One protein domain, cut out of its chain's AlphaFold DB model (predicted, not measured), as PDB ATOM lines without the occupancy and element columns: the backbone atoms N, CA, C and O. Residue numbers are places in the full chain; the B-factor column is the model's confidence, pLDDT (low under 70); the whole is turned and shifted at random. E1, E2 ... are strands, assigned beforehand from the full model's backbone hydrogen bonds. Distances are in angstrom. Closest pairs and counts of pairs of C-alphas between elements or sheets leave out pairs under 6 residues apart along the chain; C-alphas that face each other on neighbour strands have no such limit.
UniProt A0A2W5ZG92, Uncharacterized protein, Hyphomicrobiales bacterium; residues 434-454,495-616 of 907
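Overview. This is residues 434 to 454 and 495 to 616 of the 907 residues of an uncharacterized protein of Hyphomicrobiales bacterium (UniProt A0A2W5ZG92). Amid little regular structure, find a sandwich, the antiparallel sheet E3 E2 E6 E7 partly face to face with the mixed sheet E1 E4 E5. Of 143 printed residues, all strand by class, 51 are in named strands, E1 to E7. The whole is compact, radius of gyration of the C-alphas 16.0 A, spanning 52 by 34 by 27 A.

Along the chain. Find C-alpha 447 at (9.838, -49.367, -13.621), where E1 begins, running to 451. Next come E2, 499 to 506; E3, 521 to 529; E4, 538 to 545; E5, 569 to 572; E6, 575 to 584, 27.4 A long; and E7, 603 to 609, ending at (7.212, -49.315, -0.636).

Arrangement. In the hairpin E2 and E3, N 502 and O 526 are 2.9 A apart. E4, antiparallel to E1, is parallel to E5, with N 543 and O 569 2.9 A apart.

Size, cuts and confidence. Residues 455 to 494 are cut out; C-alphas 454 and 495 are 9.5 A apart. No printed residue is under 70 in pLDDT.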
ATOM      1  N   ILE A 434       6.960 -37.967 -18.065       95.25
ATOM      2  CA  ILE A 434       6.919 -39.259 -17.366       95.25
ATOM      3  C   ILE A 434       5.502 -39.825 -17.442       95.25
ATOM      4  O   ILE A 434       4.535 -39.106 -17.185       95.25
ATOM      5  N   ASP A 435       5.381 -41.111 -17.772       94.56
ATOM      6  CA  ASP A 435       4.090 -41.806 -17.774       94.56
ATOM      7  C   ASP A 435       3.494 -41.870 -16.354       94.56
ATOM      8  O   ASP A 435       4.201 -41.802 -15.345       94.56
ATOM      9  N   THR A 436       2.173 -42.050 -16.249       90.56
ATOM     10  CA  THR A 436       1.504 -42.163 -14.942       90.56
ATOM     11  C   THR A 436       2.006 -43.383 -14.166       90.56
ATOM     12  O   THR A 436       1.703 -44.530 -14.499       90.56
ATOM     13  N   VAL A 437       2.752 -43.127 -13.091       90.31
ATOM     14  CA  VAL A 437       3.292 -44.166 -12.211       90.31
ATOM     15  C   VAL A 437       2.173 -44.753 -11.350       90.31
ATOM     16  O   VAL A 437       1.588 -44.059 -10.520       90.31
ATOM     17  N   THR A 438       1.903 -46.047 -11.523       87.88
ATOM     18  CA  THR A 438       0.938 -46.797 -10.706       87.88
ATOM     19  C   THR A 438       1.699 -47.762  -9.787       87.88
ATOM     20  O   THR A 438       2.326 -48.691 -10.301       87.88
ATOM     21  N   PRO A 439       1.694 -47.570  -8.454       90.19
ATOM     22  CA  PRO A 439       2.337 -48.501  -7.530       90.19
ATOM     23  C   PRO A 439       1.574 -49.828  -7.435       90.19
ATOM     24  O   PRO A 439       0.348 -49.871  -7.538       90.19
ATOM     25  N   GLY A 440       2.308 -50.919  -7.208       88.56
ATOM     26  CA  GLY A 440       1.732 -52.230  -6.917       88.56
ATOM     27  C   GLY A 440       1.115 -52.319  -5.510       88.56
ATOM     28  O   GLY A 440       1.207 -51.371  -4.726       88.56
ATOM     29  N   PRO A 441       0.541 -53.480  -5.133       85.56
ATOM     30  CA  PRO A 441      -0.150 -53.672  -3.849       85.56
ATOM     31  C   PRO A 441       0.677 -53.345  -2.596       85.56
ATOM     32  O   PRO A 441       0.111 -53.018  -1.558       85.56
ATOM     33  N   HIS A 442       2.008 -53.415  -2.693       86.69
ATOM     34  CA  HIS A 442       2.950 -53.122  -1.606       86.69
ATOM     35  C   HIS A 442       3.673 -51.772  -1.781       86.69
ATOM     36  O   HIS A 442       4.724 -51.558  -1.188       86.69
ATOM     37  N   GLY A 443       3.173 -50.872  -2.635       88.88
ATOM     38  CA  GLY A 443       3.813 -49.581  -2.935       88.88
ATOM     39  C   GLY A 443       5.014 -49.662  -3.891       88.88
ATOM     40  O   GLY A 443       5.452 -48.644  -4.422       88.88
ATOM     41  N   THR A 444       5.525 -50.866  -4.168       91.12
ATOM     42  CA  THR A 444       6.621 -51.097  -5.115       91.12
ATOM     43  C   THR A 444       6.234 -50.701  -6.542       91.12
ATOM     44  O   THR A 444       5.164 -51.043  -7.044       91.12
ATOM     45  N   VAL A 445       7.144 -50.007  -7.223       93.94
ATOM     46  CA  VAL A 445       7.048 -49.668  -8.652       93.94
ATOM     47  C   VAL A 445       8.194 -50.384  -9.371       93.94
ATOM     48  O   VAL A 445       9.339 -50.124  -9.012       93.94
ATOM     49  N   PRO A 446       7.950 -51.279 -10.346       92.75
ATOM     50  CA  PRO A 446       9.021 -52.051 -10.987       92.75
ATOM     51  C   PRO A 446       9.836 -51.223 -11.993       92.75
ATOM     52  O   PRO A 446      11.027 -51.461 -12.185       92.75
ATOM     53  N   SER A 447       9.205 -50.241 -12.636       94.25
ATOM     54  CA  SER A 447       9.838 -49.367 -13.621       94.25
ATOM     55  C   SER A 447       9.058 -48.070 -13.794       94.25
ATOM     56  O   SER A 447       7.831 -48.067 -13.695       94.25
ATOM     57  N   VAL A 448       9.762 -46.995 -14.132       95.44
ATOM     58  CA  VAL A 448       9.184 -45.707 -14.532       95.44
ATOM     59  C   VAL A 448       9.557 -45.438 -15.984       95.44
ATOM     60  O   VAL A 448      10.734 -45.473 -16.332       95.44
ATOM     61  N   ARG A 449       8.573 -45.149 -16.836       96.56
ATOM     62  CA  ARG A 449       8.820 -44.784 -18.233       96.56
ATOM     63  C   ARG A 449       9.056 -43.279 -18.340       96.56
ATOM     64  O   ARG A 449       8.161 -42.492 -18.039       96.56
ATOM     65  N   VAL A 450      10.273 -42.895 -18.723       97.19
ATOM     66  CA  VAL A 450      10.728 -41.499 -18.806       97.19
ATOM     67  C   VAL A 450      11.030 -41.149 -20.257       97.19
ATOM     68  O   VAL A 450      11.800 -41.836 -20.926       97.19
ATOM     69  N   TRP A 451      10.467 -40.051 -20.744       96.44
ATOM     70  CA  TRP A 451      10.706 -39.539 -22.087       96.44
ATOM     71  C   TRP A 451      11.718 -38.396 -22.069       96.44
ATOM     72  O   TRP A 451      11.860 -37.654 -21.092       96.44
ATOM     73  N   ARG A 452      12.410 -38.221 -23.196       96.31
ATOM     74  CA  ARG A 452      13.214 -37.023 -23.447       96.31
ATOM     75  C   ARG A 452      12.301 -35.785 -23.468       96.31
ATOM     76  O   ARG A 452      11.211 -35.884 -24.042       96.31
ATOM     77  N   PRO A 453      12.738 -34.632 -22.928       95.69
ATOM     78  CA  PRO A 453      11.976 -33.383 -22.959       95.69
ATOM     79  C   PRO A 453      11.511 -32.992 -24.365       95.69
ATOM     80  O   PRO A 453      12.168 -33.312 -25.355       95.69
ATOM     81  N   ARG A 454      10.419 -32.229 -24.458       93.50
ATOM     82  CA  ARG A 454       9.956 -31.641 -25.725       93.50
ATOM     83  C   ARG A 454      10.763 -30.397 -26.115       93.50
ATOM     84  O   ARG A 454      11.072 -29.548 -25.275       93.50
ATOM     85  N   PRO A 495      16.886 -34.128 -29.112       92.62
ATOM     86  CA  PRO A 495      17.924 -35.064 -29.543       92.62
ATOM     87  C   PRO A 495      19.193 -34.954 -28.686       92.62
ATOM     88  O   PRO A 495      19.861 -35.964 -28.456       92.62
ATOM     89  N   ASP A 496      19.476 -33.775 -28.124       93.00
ATOM     90  CA  ASP A 496      20.728 -33.489 -27.416       93.00
ATOM     91  C   ASP A 496      20.730 -34.030 -25.974       93.00
ATOM     92  O   ASP A 496      21.757 -34.016 -25.289       93.00
ATOM     93  N   THR A 497      19.579 -34.513 -25.492       94.12
ATOM     94  CA  THR A 497      19.397 -35.047 -24.132       94.12
ATOM     95  C   THR A 497      19.875 -36.494 -24.020       94.12
ATOM     96  O   THR A 497      19.100 -37.438 -23.909       94.12
ATOM     97  N   ALA A 498      21.192 -36.671 -24.081       93.88
ATOM     98  CA  ALA A 498      21.847 -37.976 -24.057       93.88
ATOM     99  C   ALA A 498      21.545 -38.811 -22.800       93.88
ATOM    100  O   ALA A 498      21.417 -40.035 -22.886       93.88
ATOM    101  N   PHE A 499      21.429 -38.166 -21.635       95.62
ATOM    102  CA  PHE A 499      21.332 -38.847 -20.346       95.62
ATOM    103  C   PHE A 499      20.164 -38.336 -19.495       95.62
ATOM    104  O   PHE A 499      19.762 -37.176 -19.569       95.62
ATOM    105  N   LEU A 500      19.662 -39.207 -18.626       96.62
ATOM    106  CA  LEU A 500      18.838 -38.878 -17.473       96.62
ATOM    107  C   LEU A 500      19.741 -38.867 -16.235       96.62
ATOM    108  O   LEU A 500      20.309 -39.900 -15.880       96.62
ATOM    109  N   GLN A 501      19.881 -37.718 -15.577       96.00
ATOM    110  CA  GLN A 501      20.478 -37.620 -14.247       96.00
ATOM    111  C   GLN A 501      19.421 -37.929 -13.186       96.00
ATOM    112  O   GLN A 501      18.292 -37.441 -13.262       96.00
ATOM    113  N   ILE A 502      19.817 -38.722 -12.192       96.94
ATOM    114  CA  ILE A 502      18.963 -39.222 -11.118       96.94
ATOM    115  C   ILE A 502      19.675 -38.937  -9.793       96.94
ATOM    116  O   ILE A 502      20.768 -39.454  -9.558       96.94
ATOM    117  N   ARG A 503      19.072 -38.135  -8.910       96.81
ATOM    118  CA  ARG A 503      19.456 -38.089  -7.488       96.81
ATOM    119  C   ARG A 503      18.440 -38.917  -6.709       96.81
ATOM    120  O   ARG A 503      17.235 -38.737  -6.885       96.81
ATOM    121  N   VAL A 504      18.929 -39.819  -5.867       96.88
ATOM    122  CA  VAL A 504      18.110 -40.633  -4.965       96.88
ATOM    123  C   VAL A 504      18.211 -40.012  -3.582       96.88
ATOM    124  O   VAL A 504      19.298 -39.969  -3.005       96.88
ATOM    125  N   LEU A 505      17.095 -39.509  -3.056       96.75
ATOM    126  CA  LEU A 505      17.039 -38.897  -1.735       96.75
ATOM    127  C   LEU A 505      16.121 -39.687  -0.802       96.75
ATOM    128  O   LEU A 505      15.044 -40.124  -1.201       96.75
ATOM    129  N   VAL A 506      16.534 -39.842   0.452       95.38
ATOM    130  CA  VAL A 506      15.781 -40.537   1.506       95.38
ATOM    131  C   VAL A 506      15.331 -39.539   2.572       95.38
ATOM    132  O   VAL A 506      16.030 -38.565   2.852       95.38
ATOM    133  N   ARG A 507      14.149 -39.743   3.157       95.19
ATOM    134  CA  ARG A 507      13.613 -38.877   4.217       95.19
ATOM    135  C   ARG A 507      14.041 -39.360   5.614       95.19
ATOM    136  O   ARG A 507      13.535 -40.386   6.071       95.19
ATOM    137  N   PRO A 508      14.911 -38.634   6.338       93.25
ATOM    138  CA  PRO A 508      15.121 -38.863   7.767       93.25
ATOM    139  C   PRO A 508      13.913 -38.388   8.602       93.25
ATOM    140  O   PRO A 508      12.967 -37.791   8.074       93.25
ATOM    141  N   PRO A 509      13.919 -38.606   9.930       91.44
ATOM    142  CA  PRO A 509      12.924 -38.014  10.812       91.44
ATOM    143  C   PRO A 509      12.980 -36.485  10.785       91.44
ATOM    144  O   PRO A 509      14.016 -35.872  10.513       91.44
ATOM    145  N   LYS A 510      11.861 -35.845  11.135       91.06
ATOM    146  CA  LYS A 510      11.797 -34.382  11.241       91.06
ATOM    147  C   LYS A 510      12.848 -33.865  12.229       91.06
ATOM    148  O   LYS A 510      13.049 -34.450  13.292       91.06
ATOM    149  N   PHE A 511      13.441 -32.724  11.885       88.69
ATOM    150  CA  PHE A 511      14.521 -32.062  12.627       88.69
ATOM    151  C   PHE A 511      15.901 -32.757  12.581       88.69
ATOM    152  O   PHE A 511      16.784 -32.339  13.329       88.69
ATOM    153  N   ASP A 512      16.141 -33.745  11.701       89.69
ATOM    154  CA  ASP A 512      17.519 -34.194  11.431       89.69
ATOM    155  C   ASP A 512      18.334 -33.058  10.776       89.69
ATOM    156  O   ASP A 512      17.921 -32.544   9.735       89.69
ATOM    157  N   PRO A 513      19.482 -32.641  11.351       87.69
ATOM    158  CA  PRO A 513      20.302 -31.556  10.810       87.69
ATOM    159  C   PRO A 513      20.982 -31.877   9.469       87.69
ATOM    160  O   PRO A 513      21.584 -30.977   8.886       87.69
ATOM    161  N   GLN A 514      20.938 -33.125   8.985       87.56
ATOM    162  CA  GLN A 514      21.384 -33.471   7.630       87.56
ATOM    163  C   GLN A 514      20.326 -33.209   6.554       87.56
ATOM    164  O   GLN A 514      20.683 -33.153   5.379       87.56
ATOM    165  N   ALA A 515      19.051 -33.070   6.931       89.25
ATOM    166  CA  ALA A 515      17.968 -32.881   5.979       89.25
ATOM    167  C   ALA A 515      18.022 -31.495   5.314       89.25
ATOM    168  O   ALA A 515      18.315 -30.486   5.960       89.25
ATOM    169  N   ASP A 516      17.697 -31.450   4.026       90.62
ATOM    170  CA  ASP A 516      17.510 -30.217   3.270       90.62
ATOM    171  C   ASP A 516      16.198 -29.488   3.641       90.62
ATOM    172  O   ASP A 516      15.463 -29.872   4.554       90.62
ATOM    173  N   ALA A 517      15.898 -28.398   2.927       87.50
ATOM    174  CA  ALA A 517      14.705 -27.586   3.166       87.50
ATOM    175  C   ALA A 517      13.375 -28.338   2.934       87.50
ATOM    176  O   ALA A 517      12.368 -27.968   3.542       87.50
ATOM    177  N   ASP A 518      13.379 -29.390   2.109       87.44
ATOM    178  CA  ASP A 518      12.222 -30.247   1.824       87.44
ATOM    179  C   ASP A 518      12.154 -31.472   2.762       87.44
ATOM    180  O   ASP A 518      11.177 -32.231   2.741       87.44
ATOM    181  N   GLY A 519      13.161 -31.652   3.622       92.25
ATOM    182  CA  GLY A 519      13.235 -32.723   4.609       92.25
ATOM    183  C   GLY A 519      13.862 -34.018   4.088       92.25
ATOM    184  O   GLY A 519      13.532 -35.080   4.612       92.25
ATOM    185  N   PHE A 520      14.729 -33.959   3.076       94.69
ATOM    186  CA  PHE A 520      15.391 -35.121   2.473       94.69
ATOM    187  C   PHE A 520      16.925 -35.058   2.569       94.69
ATOM    188  O   PHE A 520      17.510 -34.006   2.811       94.69
ATOM    189  N   VAL A 521      17.588 -36.203   2.383       93.81
ATOM    190  CA  VAL A 521      19.054 -36.345   2.322       93.81
ATOM    191  C   VAL A 521      19.423 -37.080   1.035       93.81
ATOM    192  O   VAL A 521      18.861 -38.138   0.760       93.81
ATOM    193  N   GLU A 522      20.366 -36.553   0.246       95.31
ATOM    194  CA  GLU A 522      20.908 -37.258  -0.930       95.31
ATOM    195  C   GLU A 522      21.668 -38.513  -0.476       95.31
ATOM    196  O   GLU A 522      22.679 -38.412   0.217       95.31
ATOM    197  N   TRP A 523      21.176 -39.690  -0.867       94.69
ATOM    198  CA  TRP A 523      21.845 -40.968  -0.620       94.69
ATOM    199  C   TRP A 523      22.920 -41.213  -1.680       94.69
ATOM    200  O   TRP A 523      24.078 -41.457  -1.343       94.69
ATOM    201  N   TYR A 524      22.554 -41.105  -2.960       95.69
ATOM    202  CA  TYR A 524      23.500 -41.139  -4.073       95.69
ATOM    203  C   TYR A 524      22.949 -40.451  -5.325       95.69
ATOM    204  O   TYR A 524      21.772 -40.092  -5.422       95.69
ATOM    205  N   ARG A 525      23.830 -40.293  -6.314       95.19
ATOM    206  CA  ARG A 525      23.537 -39.731  -7.630       95.19
ATOM    207  C   ARG A 525      24.060 -40.658  -8.711       95.19
ATOM    208  O   ARG A 525      25.160 -41.183  -8.593       95.19
ATOM    209  N   THR A 526      23.269 -40.843  -9.757       95.75
ATOM    210  CA  THR A 526      23.574 -41.740 -10.870       95.75
ATOM    211  C   THR A 526      23.046 -41.161 -12.188       95.75
ATOM    212  O   THR A 526      22.336 -40.150 -12.197       95.75
ATOM    213  N   THR A 527      23.393 -41.779 -13.314       95.62
ATOM    214  CA  THR A 527      22.866 -41.418 -14.640       95.62
ATOM    215  C   THR A 527      22.436 -42.653 -15.419       95.62
ATOM    216  O   THR A 527      22.874 -43.764 -15.127       95.62
ATOM    217  N   ARG A 528      21.564 -42.480 -16.412       95.56
ATOM    218  CA  ARG A 528      21.210 -43.511 -17.399       95.56
ATOM    219  C   ARG A 528      21.181 -42.889 -18.790       95.56
ATOM    220  O   ARG A 528      20.719 -41.763 -18.936       95.56
ATOM    221  N   ALA A 529      21.666 -43.598 -19.803       95.25
ATOM    222  CA  ALA A 529      21.533 -43.148 -21.186       95.25
ATOM    223  C   ALA A 529      20.085 -43.304 -21.664       95.25
ATOM    224  O   ALA A 529      19.462 -44.339 -21.426       95.25
ATOM    225  N   PHE A 530      19.559 -42.293 -22.357       95.44
ATOM    226  CA  PHE A 530      18.346 -42.470 -23.151       95.44
ATOM    227  C   PHE A 530      18.646 -43.357 -24.373       95.44
ATOM    228  O   PHE A 530      19.797 -43.412 -24.823       95.44
ATOM    229  N   PRO A 531      17.633 -44.013 -24.970       94.06
ATOM    230  CA  PRO A 531      17.800 -44.686 -26.252       94.06
ATOM    231  C   PRO A 531      18.378 -43.758 -27.331       94.06
ATOM    232  O   PRO A 531      18.156 -42.541 -27.324       94.06
ATOM    233  N   VAL A 532      19.099 -44.354 -28.286       90.12
ATOM    234  CA  VAL A 532      19.679 -43.649 -29.446       90.12
ATOM    235  C   VAL A 532      18.578 -43.051 -30.330       90.12
ATOM    236  O   VAL A 532      18.725 -41.950 -30.853       90.12
ATOM    237  N   VAL A 533      17.451 -43.754 -30.466       90.00
ATOM    238  CA  VAL A 533      16.256 -43.253 -31.148       90.00
ATOM    239  C   VAL A 533      15.524 -42.299 -30.201       90.00
ATOM    240  O   VAL A 533      14.974 -42.734 -29.193       90.00
ATOM    241  N   SER A 534      15.492 -41.001 -30.518       85.88
ATOM    242  CA  SER A 534      14.929 -39.972 -29.626       85.88
ATOM    243  C   SER A 534      13.427 -40.119 -29.354       85.88
ATOM    244  O   SER A 534      12.943 -39.605 -28.351       85.88
ATOM    245  N   THR A 535      12.693 -40.841 -30.204       88.44
ATOM    246  CA  THR A 535      11.267 -41.161 -30.028       88.44
ATOM    247  C   THR A 535      11.009 -42.412 -29.181       88.44
ATOM    248  O   THR A 535       9.859 -42.821 -29.053       88.44
ATOM    249  N   GLN A 536      12.043 -43.037 -28.608       94.56
ATOM    250  CA  GLN A 536      11.889 -44.138 -27.655       94.56
ATOM    251  C   GLN A 536      12.107 -43.647 -26.215       94.56
ATOM    252  O   GLN A 536      13.066 -42.910 -25.957       94.56
ATOM    253  N   PRO A 537      11.258 -44.062 -25.261       95.75
ATOM    254  CA  PRO A 537      11.430 -43.716 -23.861       95.75
ATOM    255  C   PRO A 537      12.531 -44.554 -23.204       95.75
ATOM    256  O   PRO A 537      12.842 -45.668 -23.628       95.75
ATOM    257  N   LEU A 538      13.077 -44.035 -22.111       95.62
ATOM    258  CA  LEU A 538      13.892 -44.792 -21.175       95.62
ATOM    259  C   LEU A 538      12.981 -45.499 -20.161       95.62
ATOM    260  O   LEU A 538      12.343 -44.850 -19.331       95.62
ATOM    261  N   ASP A 539      12.969 -46.831 -20.192       95.38
ATOM    262  CA  ASP A 539      12.354 -47.650 -19.145       95.38
ATOM    263  C   ASP A 539      13.305 -47.751 -17.941       95.38
ATOM    264  O   ASP A 539      14.212 -48.585 -17.884       95.38
ATOM    265  N   LEU A 540      13.116 -46.858 -16.966       95.75
ATOM    266  CA  LEU A 540      13.914 -46.784 -15.747       95.75
ATOM    267  C   LEU A 540      13.468 -47.862 -14.751       95.75
ATOM    268  O   LEU A 540      12.569 -47.639 -13.939       95.75
ATOM    269  N   ALA A 541      14.093 -49.037 -14.812       95.62
ATOM    270  CA  ALA A 541      13.861 -50.120 -13.858       95.62
ATOM    271  C   ALA A 541      14.284 -49.734 -12.426       95.62
ATOM    272  O   ALA A 541      15.343 -49.135 -12.220       95.62
ATOM    273  N   LEU A 542      13.483 -50.126 -11.433       95.81
ATOM    274  CA  LEU A 542      13.739 -49.906 -10.007       95.81
ATOM    275  C   LEU A 542      13.875 -51.263  -9.300       95.81
ATOM    276  O   LEU A 542      12.969 -52.095  -9.356       95.81
ATOM    277  N   ALA A 543      15.002 -51.488  -8.628       94.75
ATOM    278  CA  ALA A 543      15.265 -52.700  -7.857       94.75
ATOM    279  C   ALA A 543      15.033 -52.424  -6.370       94.75
ATOM    280  O   ALA A 543      15.853 -51.776  -5.721       94.75
ATOM    281  N   TRP A 544      13.917 -52.927  -5.846       93.50
ATOM    282  CA  TRP A 544      13.572 -52.849  -4.428       93.50
ATOM    283  C   TRP A 544      14.263 -53.967  -3.653       93.50
ATOM    284  O   TRP A 544      14.154 -55.136  -4.020       93.50
ATOM    285  N   GLN A 545      14.975 -53.597  -2.593       92.38
ATOM    286  CA  GLN A 545      15.699 -54.507  -1.712       92.38
ATOM    287  C   GLN A 545      15.249 -54.294  -0.263       92.38
ATOM    288  O   GLN A 545      14.857 -53.193   0.123       92.38
ATOM    289  N   ASP A 546      15.306 -55.348   0.540       90.75
ATOM    290  CA  ASP A 546      15.017 -55.290   1.970       90.75
ATOM    291  C   ASP A 546      16.344 -55.154   2.746       90.75
ATOM    292  O   ASP A 546      17.262 -55.946   2.528       90.75
ATOM    293  N   ALA A 547      16.462 -54.162   3.639       89.12
ATOM    294  CA  ALA A 547      17.648 -53.942   4.482       89.12
ATOM    295  C   ALA A 547      17.303 -53.241   5.810       89.12
ATOM    296  O   ALA A 547      16.362 -52.437   5.883       89.12
ATOM    297  N   ALA A 548      18.089 -53.517   6.855       88.31
ATOM    298  CA  ALA A 548      17.913 -52.905   8.172       88.31
ATOM    299  C   ALA A 548      18.403 -51.448   8.176       88.31
ATOM    300  O   ALA A 548      17.726 -50.568   8.720       88.31
ATOM    301  N   ASP A 549      19.525 -51.194   7.500       89.12
ATOM    302  CA  ASP A 549      20.113 -49.873   7.302       89.12
ATOM    303  C   ASP A 549      20.357 -49.613   5.812       89.12
ATOM    304  O   ASP A 549      20.916 -50.449   5.100       89.12
ATOM    305  N   TYR A 550      19.968 -48.437   5.311       88.25
ATOM    306  CA  TYR A 550      20.135 -48.131   3.887       88.25
ATOM    307  C   TYR A 550      21.595 -48.120   3.403       88.25
ATOM    308  O   TYR A 550      21.858 -48.226   2.205       88.25
ATOM    309  N   ARG A 551      22.552 -48.015   4.329       87.88
ATOM    310  CA  ARG A 551      23.996 -48.033   4.063       87.88
ATOM    311  C   ARG A 551      24.550 -49.440   3.803       87.88
ATOM    312  O   ARG A 551      25.704 -49.551   3.400       87.88
ATOM    313  N   GLU A 552      23.756 -50.490   4.021       88.31
ATOM    314  CA  GLU A 552      24.130 -51.892   3.762       88.31
ATOM    315  C   GLU A 552      24.000 -52.278   2.279       88.31
ATOM    316  O   GLU A 552      24.622 -53.242   1.835       88.31
ATOM    317  N   ILE A 553      23.215 -51.526   1.499       91.38
ATOM    318  CA  ILE A 553      23.024 -51.786   0.071       91.38
ATOM    319  C   ILE A 553      24.240 -51.321  -0.728       91.38
ATOM    320  O   ILE A 553      24.633 -50.153  -0.679       91.38
ATOM    321  N   ASP A 554      24.786 -52.226  -1.542       90.31
ATOM    322  CA  ASP A 554      25.851 -51.890  -2.477       90.31
ATOM    323  C   ASP A 554      25.338 -50.946  -3.581       90.31
ATOM    324  O   ASP A 554      24.519 -51.298  -4.440       90.31
ATOM    325  N   ILE A 555      25.846 -49.715  -3.538       92.44
ATOM    326  CA  ILE A 555      25.625 -48.672  -4.541       92.44
ATOM    327  C   ILE A 555      26.849 -48.456  -5.438       92.44
ATOM    328  O   ILE A 555      26.831 -47.541  -6.254       92.44
ATOM    329  N   SER A 556      27.909 -49.266  -5.340       91.00
ATOM    330  CA  SER A 556      29.123 -49.102  -6.158       91.00
ATOM    331  C   SER A 556      28.810 -49.125  -7.660       91.00
ATOM    332  O   SER A 556      29.243 -48.238  -8.391       91.00
ATOM    333  N   GLY A 557      27.945 -50.045  -8.100       89.88
ATOM    334  CA  GLY A 557      27.425 -50.109  -9.471       89.88
ATOM    335  C   GLY A 557      26.480 -48.966  -9.872       89.88
ATOM    336  O   GLY A 557      26.094 -48.886 -11.033       89.88
ATOM    337  N   GLN A 558      26.102 -48.078  -8.945       92.19
ATOM    338  CA  GLN A 558      25.332 -46.856  -9.214       92.19
ATOM    339  C   GLN A 558      26.227 -45.617  -9.372       92.19
ATOM    340  O   GLN A 558      25.720 -44.555  -9.737       92.19
ATOM    341  N   LEU A 559      27.532 -45.728  -9.103       91.62
ATOM    342  CA  LEU A 559      28.497 -44.630  -9.139       91.62
ATOM    343  C   LEU A 559      29.413 -44.777 -10.361       91.62
ATOM    344  O   LEU A 559      29.969 -45.841 -10.619       91.62
ATOM    345  N   GLY A 560      29.588 -43.701 -11.125       87.81
ATOM    346  CA  GLY A 560      30.361 -43.730 -12.366       87.81
ATOM    347  C   GLY A 560      30.280 -42.416 -13.136       87.81
ATOM    348  O   GLY A 560      29.720 -41.434 -12.646       87.81
ATOM    349  N   ALA A 561      30.846 -42.402 -14.341       85.81
ATOM    350  CA  ALA A 561      30.757 -41.261 -15.244       85.81
ATOM    351  C   ALA A 561      29.418 -41.250 -16.004       85.81
ATOM    352  O   ALA A 561      28.728 -42.269 -16.104       85.81
ATOM    353  N   ASP A 562      29.056 -40.092 -16.563       83.50
ATOM    354  CA  ASP A 562      27.843 -39.936 -17.370       83.50
ATOM    355  C   ASP A 562      27.812 -40.976 -18.507       83.50
ATOM    356  O   ASP A 562      28.725 -41.046 -19.332       83.50
ATOM    357  N   GLY A 563      26.766 -41.807 -18.537       76.44
ATOM    358  CA  GLY A 563      26.574 -42.823 -19.575       76.44
ATOM    359  C   GLY A 563      27.331 -44.145 -19.394       76.44
ATOM    360  O   GLY A 563      27.093 -45.058 -20.179       76.44
ATOM    361  N   THR A 564      28.185 -44.308 -18.374       85.69
ATOM    362  CA  THR A 564      28.852 -45.605 -18.104       85.69
ATOM    363  C   THR A 564      28.024 -46.543 -17.223       85.69
ATOM    364  O   THR A 564      28.449 -47.665 -16.957       85.69
ATOM    365  N   ILE A 565      26.877 -46.080 -16.724       90.69
ATOM    366  CA  ILE A 565      26.075 -46.755 -15.700       90.69
ATOM    367  C   ILE A 565      24.804 -47.329 -16.335       90.69
ATOM    368  O   ILE A 565      24.075 -46.630 -17.043       90.69
ATOM    369  N   ALA A 566      24.531 -48.604 -16.067       87.88
ATOM    370  CA  ALA A 566      23.408 -49.355 -16.621       87.88
ATOM    371  C   ALA A 566      22.708 -50.193 -15.536       87.88
ATOM    372  O   ALA A 566      23.194 -50.311 -14.415       87.88
ATOM    373  N   GLY A 567      21.564 -50.790 -15.879       89.69
ATOM    374  CA  GLY A 567      20.772 -51.598 -14.949       89.69
ATOM    375  C   GLY A 567      19.837 -50.773 -14.049       89.69
ATOM    376  O   GLY A 567      19.701 -49.558 -14.235       89.69
ATOM    377  N   PRO A 568      19.145 -51.423 -13.098       94.31
ATOM    378  CA  PRO A 568      18.119 -50.782 -12.282       94.31
ATOM    379  C   PRO A 568      18.698 -49.753 -11.304       94.31
ATOM    380  O   PRO A 568      19.891 -49.763 -11.001       94.31
ATOM    381  N   VAL A 569      17.849 -48.858 -10.801       95.44
ATOM    382  CA  VAL A 569      18.155 -47.985  -9.655       95.44
ATOM    383  C   VAL A 569      17.860 -48.763  -8.374       95.44
ATOM    384  O   VAL A 569      16.745 -49.259  -8.205       95.44
ATOM    385  N   ASN A 570      18.843 -48.885  -7.481       94.75
ATOM    386  CA  ASN A 570      18.686 -49.608  -6.217       94.75
ATOM    387  C   ASN A 570      17.917 -48.742  -5.206       94.75
ATOM    388  O   ASN A 570      18.355 -47.636  -4.885       94.75
ATOM    389  N   LEU A 571      16.792 -49.255  -4.708       94.44
ATOM    390  CA  LEU A 571      15.923 -48.642  -3.703       94.44
ATOM    391  C   LEU A 571      15.633 -49.644  -2.583       94.44
ATOM    392  O   LEU A 571      15.853 -50.845  -2.736       94.44
ATOM    393  N   ILE A 572      15.125 -49.147  -1.457       92.94
ATOM    394  CA  ILE A 572      14.897 -49.951  -0.253       92.94
ATOM    395  C   ILE A 572      13.443 -49.835   0.184       92.94
ATOM    396  O   ILE A 572      12.812 -48.786   0.054       92.94
ATOM    397  N   THR A 573      12.897 -50.924   0.691       93.69
ATOM    398  CA  THR A 573      11.563 -50.958   1.284       93.69
ATOM    399  C   THR A 573      11.518 -50.282   2.666       93.69
ATOM    400  O   THR A 573      12.536 -49.948   3.277       93.69
ATOM    401  N   ALA A 574      10.308 -50.015   3.159       92.81
ATOM    402  CA  ALA A 574      10.024 -49.318   4.412       92.81
ATOM    403  C   ALA A 574      10.750 -47.963   4.562       92.81
ATOM    404  O   ALA A 574      11.158 -47.601   5.666       92.81
ATOM    405  N   ARG A 575      10.923 -47.203   3.470       93.12
ATOM    406  CA  ARG A 575      11.507 -45.845   3.442       93.12
ATOM    407  C   ARG A 575      10.643 -44.903   2.601       93.12
ATOM    408  O   ARG A 575      10.059 -45.329   1.606       93.12
ATOM    409  N   ASP A 576      10.622 -43.618   2.962       94.31
ATOM    410  CA  ASP A 576      10.081 -42.562   2.094       94.31
ATOM    411  C   ASP A 576      11.224 -42.058   1.185       94.31
ATOM    412  O   ASP A 576      12.172 -41.424   1.664       94.31
ATOM    413  N   PHE A 577      11.145 -42.342  -0.116       95.12
ATOM    414  CA  PHE A 577      12.132 -41.943  -1.125       95.12
ATOM    415  C   PHE A 577      11.619 -40.806  -2.012       95.12
ATOM    416  O   PHE A 577      10.431 -40.723  -2.315       95.12
ATOM    417  N   ARG A 578      12.546 -39.979  -2.493       96.25
ATOM    418  CA  ARG A 578      12.346 -38.995  -3.556       96.25
ATOM    419  C   ARG A 578      13.369 -39.237  -4.657       96.25
ATOM    420  O   ARG A 578      14.572 -39.238  -4.397       96.25
ATOM    421  N   LEU A 579      12.897 -39.419  -5.885       96.69
ATOM    422  CA  LEU A 579      13.730 -39.367  -7.079       96.69
ATOM    423  C   LEU A 579      13.634 -37.978  -7.696       96.69
ATOM    424  O   LEU A 579      12.562 -37.528  -8.096       96.69
ATOM    425  N   GLU A 580      14.780 -37.317  -7.787       97.25
ATOM    426  CA  GLU A 580      14.951 -36.088  -8.548       97.25
ATOM    427  C   GLU A 580      15.554 -36.420  -9.915       97.25
ATOM    428  O   GLU A 580      16.652 -36.976 -10.008       97.25
ATOM    429  N   LEU A 581      14.834 -36.063 -10.975       97.56
ATOM    430  CA  LEU A 581      15.118 -36.433 -12.355       97.56
ATOM    431  C   LEU A 581      15.383 -35.183 -13.198       97.56
ATOM    432  O   LEU A 581      14.619 -34.218 -13.152       97.56
ATOM    433  N   ARG A 582      16.464 -35.195 -13.982       97.25
ATOM    434  CA  ARG A 582      16.828 -34.108 -14.907       97.25
ATOM    435  C   ARG A 582      17.348 -34.681 -16.215       97.25
ATOM    436  O   ARG A 582      18.204 -35.563 -16.199       97.25
ATOM    437  N   ALA A 583      16.899 -34.146 -17.345       96.69
ATOM    438  CA  ALA A 583      17.581 -34.387 -18.614       96.69
ATOM    439  C   ALA A 583      18.985 -33.761 -18.587       96.69
ATOM    440  O   ALA A 583      19.179 -32.692 -18.006       96.69
ATOM    441  N   LEU A 584      19.961 -34.419 -19.206       95.69
ATOM    442  CA  LEU A 584      21.363 -34.013 -19.197       95.69
ATOM    443  C   LEU A 584      21.977 -34.187 -20.591       95.69
ATOM    444  O   LEU A 584      21.957 -35.277 -21.168       95.69
ATOM    445  N   GLY A 585      22.536 -33.101 -21.122       94.69
ATOM    446  CA  GLY A 585      23.280 -33.103 -22.381       94.69
ATOM    447  C   GLY A 585      24.707 -33.640 -22.249       94.69
ATOM    448  O   GLY A 585      25.297 -33.643 -21.160       94.69
ATOM    449  N   HIS A 586      25.295 -34.054 -23.376       92.06
ATOM    450  CA  HIS A 586      26.704 -34.465 -23.461       92.06
ATOM    451  C   HIS A 586      27.662 -33.421 -22.863       92.06
ATOM    452  O   HIS A 586      27.377 -32.223 -22.870       92.06
ATOM    453  N   ASN A 587      28.806 -33.871 -22.340       91.94
ATOM    454  CA  ASN A 587      29.833 -33.000 -21.759       91.94
ATOM    455  C   ASN A 587      30.697 -32.322 -22.833       91.94
ATOM    456  O   ASN A 587      31.885 -32.602 -22.954       91.94
ATOM    457  N   ASP A 588      30.068 -31.445 -23.611       93.94
ATOM    458  CA  ASP A 588      30.692 -30.711 -24.708       93.94
ATOM    459  C   ASP A 588      30.356 -29.212 -24.626       93.94
ATOM    460  O   ASP A 588      29.246 -28.785 -24.944       93.94
ATOM    461  N   LEU A 589      31.336 -28.405 -24.209       93.38
ATOM    462  CA  LEU A 589      31.240 -26.938 -24.148       93.38
ATOM    463  C   LEU A 589      31.569 -26.248 -25.489       93.38
ATOM    464  O   LEU A 589      31.582 -25.016 -25.583       93.38
ATOM    465  N   SER A 590      31.863 -27.019 -26.539       93.94
ATOM    466  CA  SER A 590      31.863 -26.532 -27.920       93.94
ATOM    467  C   SER A 590      30.443 -26.524 -28.496       93.94
ATOM    468  O   SER A 590      30.113 -25.604 -29.238       93.94
ATOM    469  N   TYR A 591      29.582 -27.460 -28.076       95.94
ATOM    470  CA  TYR A 591      28.157 -27.486 -28.417       95.94
ATOM    471  C   TYR A 591      27.300 -26.646 -27.460       95.94
ATOM    472  O   TYR A 591      26.552 -25.773 -27.901       95.94
ATOM    473  N   PHE A 592      27.409 -26.876 -26.148       95.06
ATOM    474  CA  PHE A 592      26.651 -26.141 -25.131       95.06
ATOM    475  C   PHE A 592      27.394 -24.877 -24.684       95.06
ATOM    476  O   PHE A 592      28.604 -24.891 -24.467       95.06
ATOM    477  N   GLY A 593      26.663 -23.776 -24.514       91.19
ATOM    478  CA  GLY A 593      27.235 -22.476 -24.153       91.19
ATOM    479  C   GLY A 593      27.808 -22.406 -22.733       91.19
ATOM    480  O   GLY A 593      28.717 -21.621 -22.474       91.19
ATOM    481  N   SER A 594      27.302 -23.234 -21.817       91.38
ATOM    482  CA  SER A 594      27.743 -23.319 -20.421       91.38
ATOM    483  C   SER A 594      27.447 -24.709 -19.832       91.38
ATOM    484  O   SER A 594      26.674 -25.472 -20.422       91.38
ATOM    485  N   PRO A 595      28.009 -25.063 -18.658       91.88
ATOM    486  CA  PRO A 595      27.611 -26.268 -17.929       91.88
ATOM    487  C   PRO A 595      26.113 -26.292 -17.593       91.88
ATOM    488  O   PRO A 595      25.479 -27.334 -17.742       91.88
ATOM    489  N   ASP A 596      25.529 -25.151 -17.216       90.38
ATOM    490  CA  ASP A 596      24.109 -25.052 -16.855       90.38
ATOM    491  C   ASP A 596      23.186 -25.247 -18.067       90.38
ATOM    492  O   ASP A 596      22.139 -25.881 -17.949       90.38
ATOM    493  N   ALA A 597      23.609 -24.819 -19.263       91.88
ATOM    494  CA  ALA A 597      22.888 -25.075 -20.511       91.88
ATOM    495  C   ALA A 597      22.794 -26.573 -20.877       91.88
ATOM    496  O   ALA A 597      22.033 -26.940 -21.770       91.88
ATOM    497  N   ARG A 598      23.527 -27.455 -20.182       94.00
ATOM    498  CA  ARG A 598      23.413 -28.917 -20.314       94.00
ATOM    499  C   ARG A 598      22.400 -29.536 -19.353       94.00
ATOM    500  O   ARG A 598      21.964 -30.659 -19.602       94.00
ATOM    501  N   VAL A 599      22.077 -28.868 -18.242       94.25
ATOM    502  CA  VAL A 599      21.348 -29.454 -17.106       94.25
ATOM    503  C   VAL A 599      19.887 -29.024 -17.140       94.25
ATOM    504  O   VAL A 599      19.549 -27.861 -16.942       94.25
ATOM    505  N   GLY A 600      19.002 -29.987 -17.372       94.31
ATOM    506  CA  GLY A 600      17.573 -29.752 -17.488       94.31
ATOM    507  C   GLY A 600      16.880 -29.358 -16.184       94.31
ATOM    508  O   GLY A 600      17.414 -29.457 -15.067       94.31
ATOM    509  N   ARG A 601      15.624 -28.930 -16.342       93.12
ATOM    510  CA  ARG A 601      14.725 -28.639 -15.219       93.12
ATOM    511  C   ARG A 601      14.408 -29.902 -14.419       93.12
ATOM    512  O   ARG A 601      14.421 -31.011 -14.945       93.12
ATOM    513  N   LEU A 602      14.141 -29.701 -13.132       95.25
ATOM    514  CA  LEU A 602      13.877 -30.777 -12.190       95.25
ATOM    515  C   LEU A 602      12.449 -31.312 -12.328       95.25
ATOM    516  O   LEU A 602      11.500 -30.542 -12.203       95.25
ATOM    517  N   GLN A 603      12.325 -32.627 -12.490       96.38
ATOM    518  CA  GLN A 603      11.108 -33.398 -12.249       96.38
ATOM    519  C   GLN A 603      11.288 -34.230 -10.971       96.38
ATOM    520  O   GLN A 603      12.394 -34.675 -10.669       96.38
ATOM    521  N   VAL A 604      10.213 -34.438 -10.211       95.38
ATOM    522  CA  VAL A 604      10.254 -35.134  -8.915       95.38
ATOM    523  C   VAL A 604       9.240 -36.273  -8.901       95.38
ATOM    524  O   VAL A 604       8.127 -36.111  -9.405       95.38
ATOM    525  N   ILE A 605       9.611 -37.413  -8.313       95.06
ATOM    526  CA  ILE A 605       8.688 -38.505  -7.985       95.06
ATOM    527  C   ILE A 605       8.971 -38.975  -6.556       95.06
ATOM    528  O   ILE A 605      10.107 -39.326  -6.238       95.06
ATOM    529  N   ASP A 606       7.941 -39.007  -5.713       94.88
ATOM    530  CA  ASP A 606       8.022 -39.541  -4.351       94.88
ATOM    531  C   ASP A 606       7.499 -40.989  -4.324       94.88
ATOM    532  O   ASP A 606       6.485 -41.303  -4.948       94.88
ATOM    533  N   PHE A 607       8.182 -41.869  -3.589       94.38
ATOM    534  CA  PHE A 607       7.849 -43.289  -3.454       94.38
ATOM    535  C   PHE A 607       7.836 -43.724  -1.988       94.38
ATOM    536  O   PHE A 607       8.634 -43.260  -1.174       94.38
ATOM    537  N   HIS A 608       6.986 -44.701  -1.683       93.56
ATOM    538  CA  HIS A 608       7.053 -45.488  -0.457       93.56
ATOM    539  C   HIS A 608       6.632 -46.923  -0.789       93.56
ATOM    540  O   HIS A 608       5.524 -47.141  -1.278       93.56
ATOM    541  N   ALA A 609       7.503 -47.890  -0.511       92.38
ATOM    542  CA  ALA A 609       7.212 -49.315  -0.636       92.38
ATOM    543  C   ALA A 609       7.280 -49.979   0.741       92.38
ATOM    544  O   ALA A 609       8.151 -49.645   1.539       92.38
ATOM    545  N   VAL A 610       6.393 -50.930   1.012       91.12
ATOM    546  CA  VAL A 610       6.357 -51.696   2.265       91.12
ATOM    547  C   VAL A 610       7.329 -52.878   2.171       91.12
ATOM    548  O   VAL A 610       7.444 -53.498   1.114       91.12
ATOM    549  N   ALA A 611       8.043 -53.173   3.260       87.81
ATOM    550  CA  ALA A 611       8.963 -54.310   3.348       87.81
ATOM    551  C   ALA A 611       8.228 -55.656   3.414       87.81
ATOM    552  O   ALA A 611       7.045 -55.722   3.763       87.81
ATOM    553  N   THR A 612       8.930 -56.744   3.089       83.81
ATOM    554  CA  THR A 612       8.373 -58.093   3.248       83.81
ATOM    555  C   THR A 612       8.299 -58.500   4.725       83.81
ATOM    556  O   THR A 612       9.134 -58.110   5.541       83.81
ATOM    557  N   GLU A 613       7.320 -59.338   5.088       81.19
ATOM    558  CA  GLU A 613       7.170 -59.846   6.466       81.19
ATOM    559  C   GLU A 613       8.423 -60.605   6.948       81.19
ATOM    560  O   GLU A 613       8.803 -60.519   8.113       81.19
ATOM    561  N   ILE A 614       9.110 -61.300   6.033       81.31
ATOM    562  CA  ILE A 614      10.352 -62.028   6.321       81.31
ATOM    563  C   ILE A 614      11.494 -61.052   6.636       81.31
ATOM    564  O   ILE A 614      12.240 -61.288   7.586       81.31
ATOM    565  N   ALA A 615      11.620 -59.946   5.901       79.06
ATOM    566  CA  ALA A 615      12.632 -58.926   6.172       79.06
ATOM    567  C   ALA A 615      12.411 -58.175   7.491       79.06
ATOM    568  O   ALA A 615      13.374 -57.780   8.148       79.06
ATOM    569  N   GLU A 616      11.153 -58.013   7.906       83.94
ATOM    570  CA  GLU A 616      10.813 -57.416   9.200       83.94
ATOM    571  C   GLU A 616      10.750 -58.435  10.352       83.94
ATOM    572  O   GLU A 616      10.482 -58.074  11.502       83.94
TER     573      GLU A 616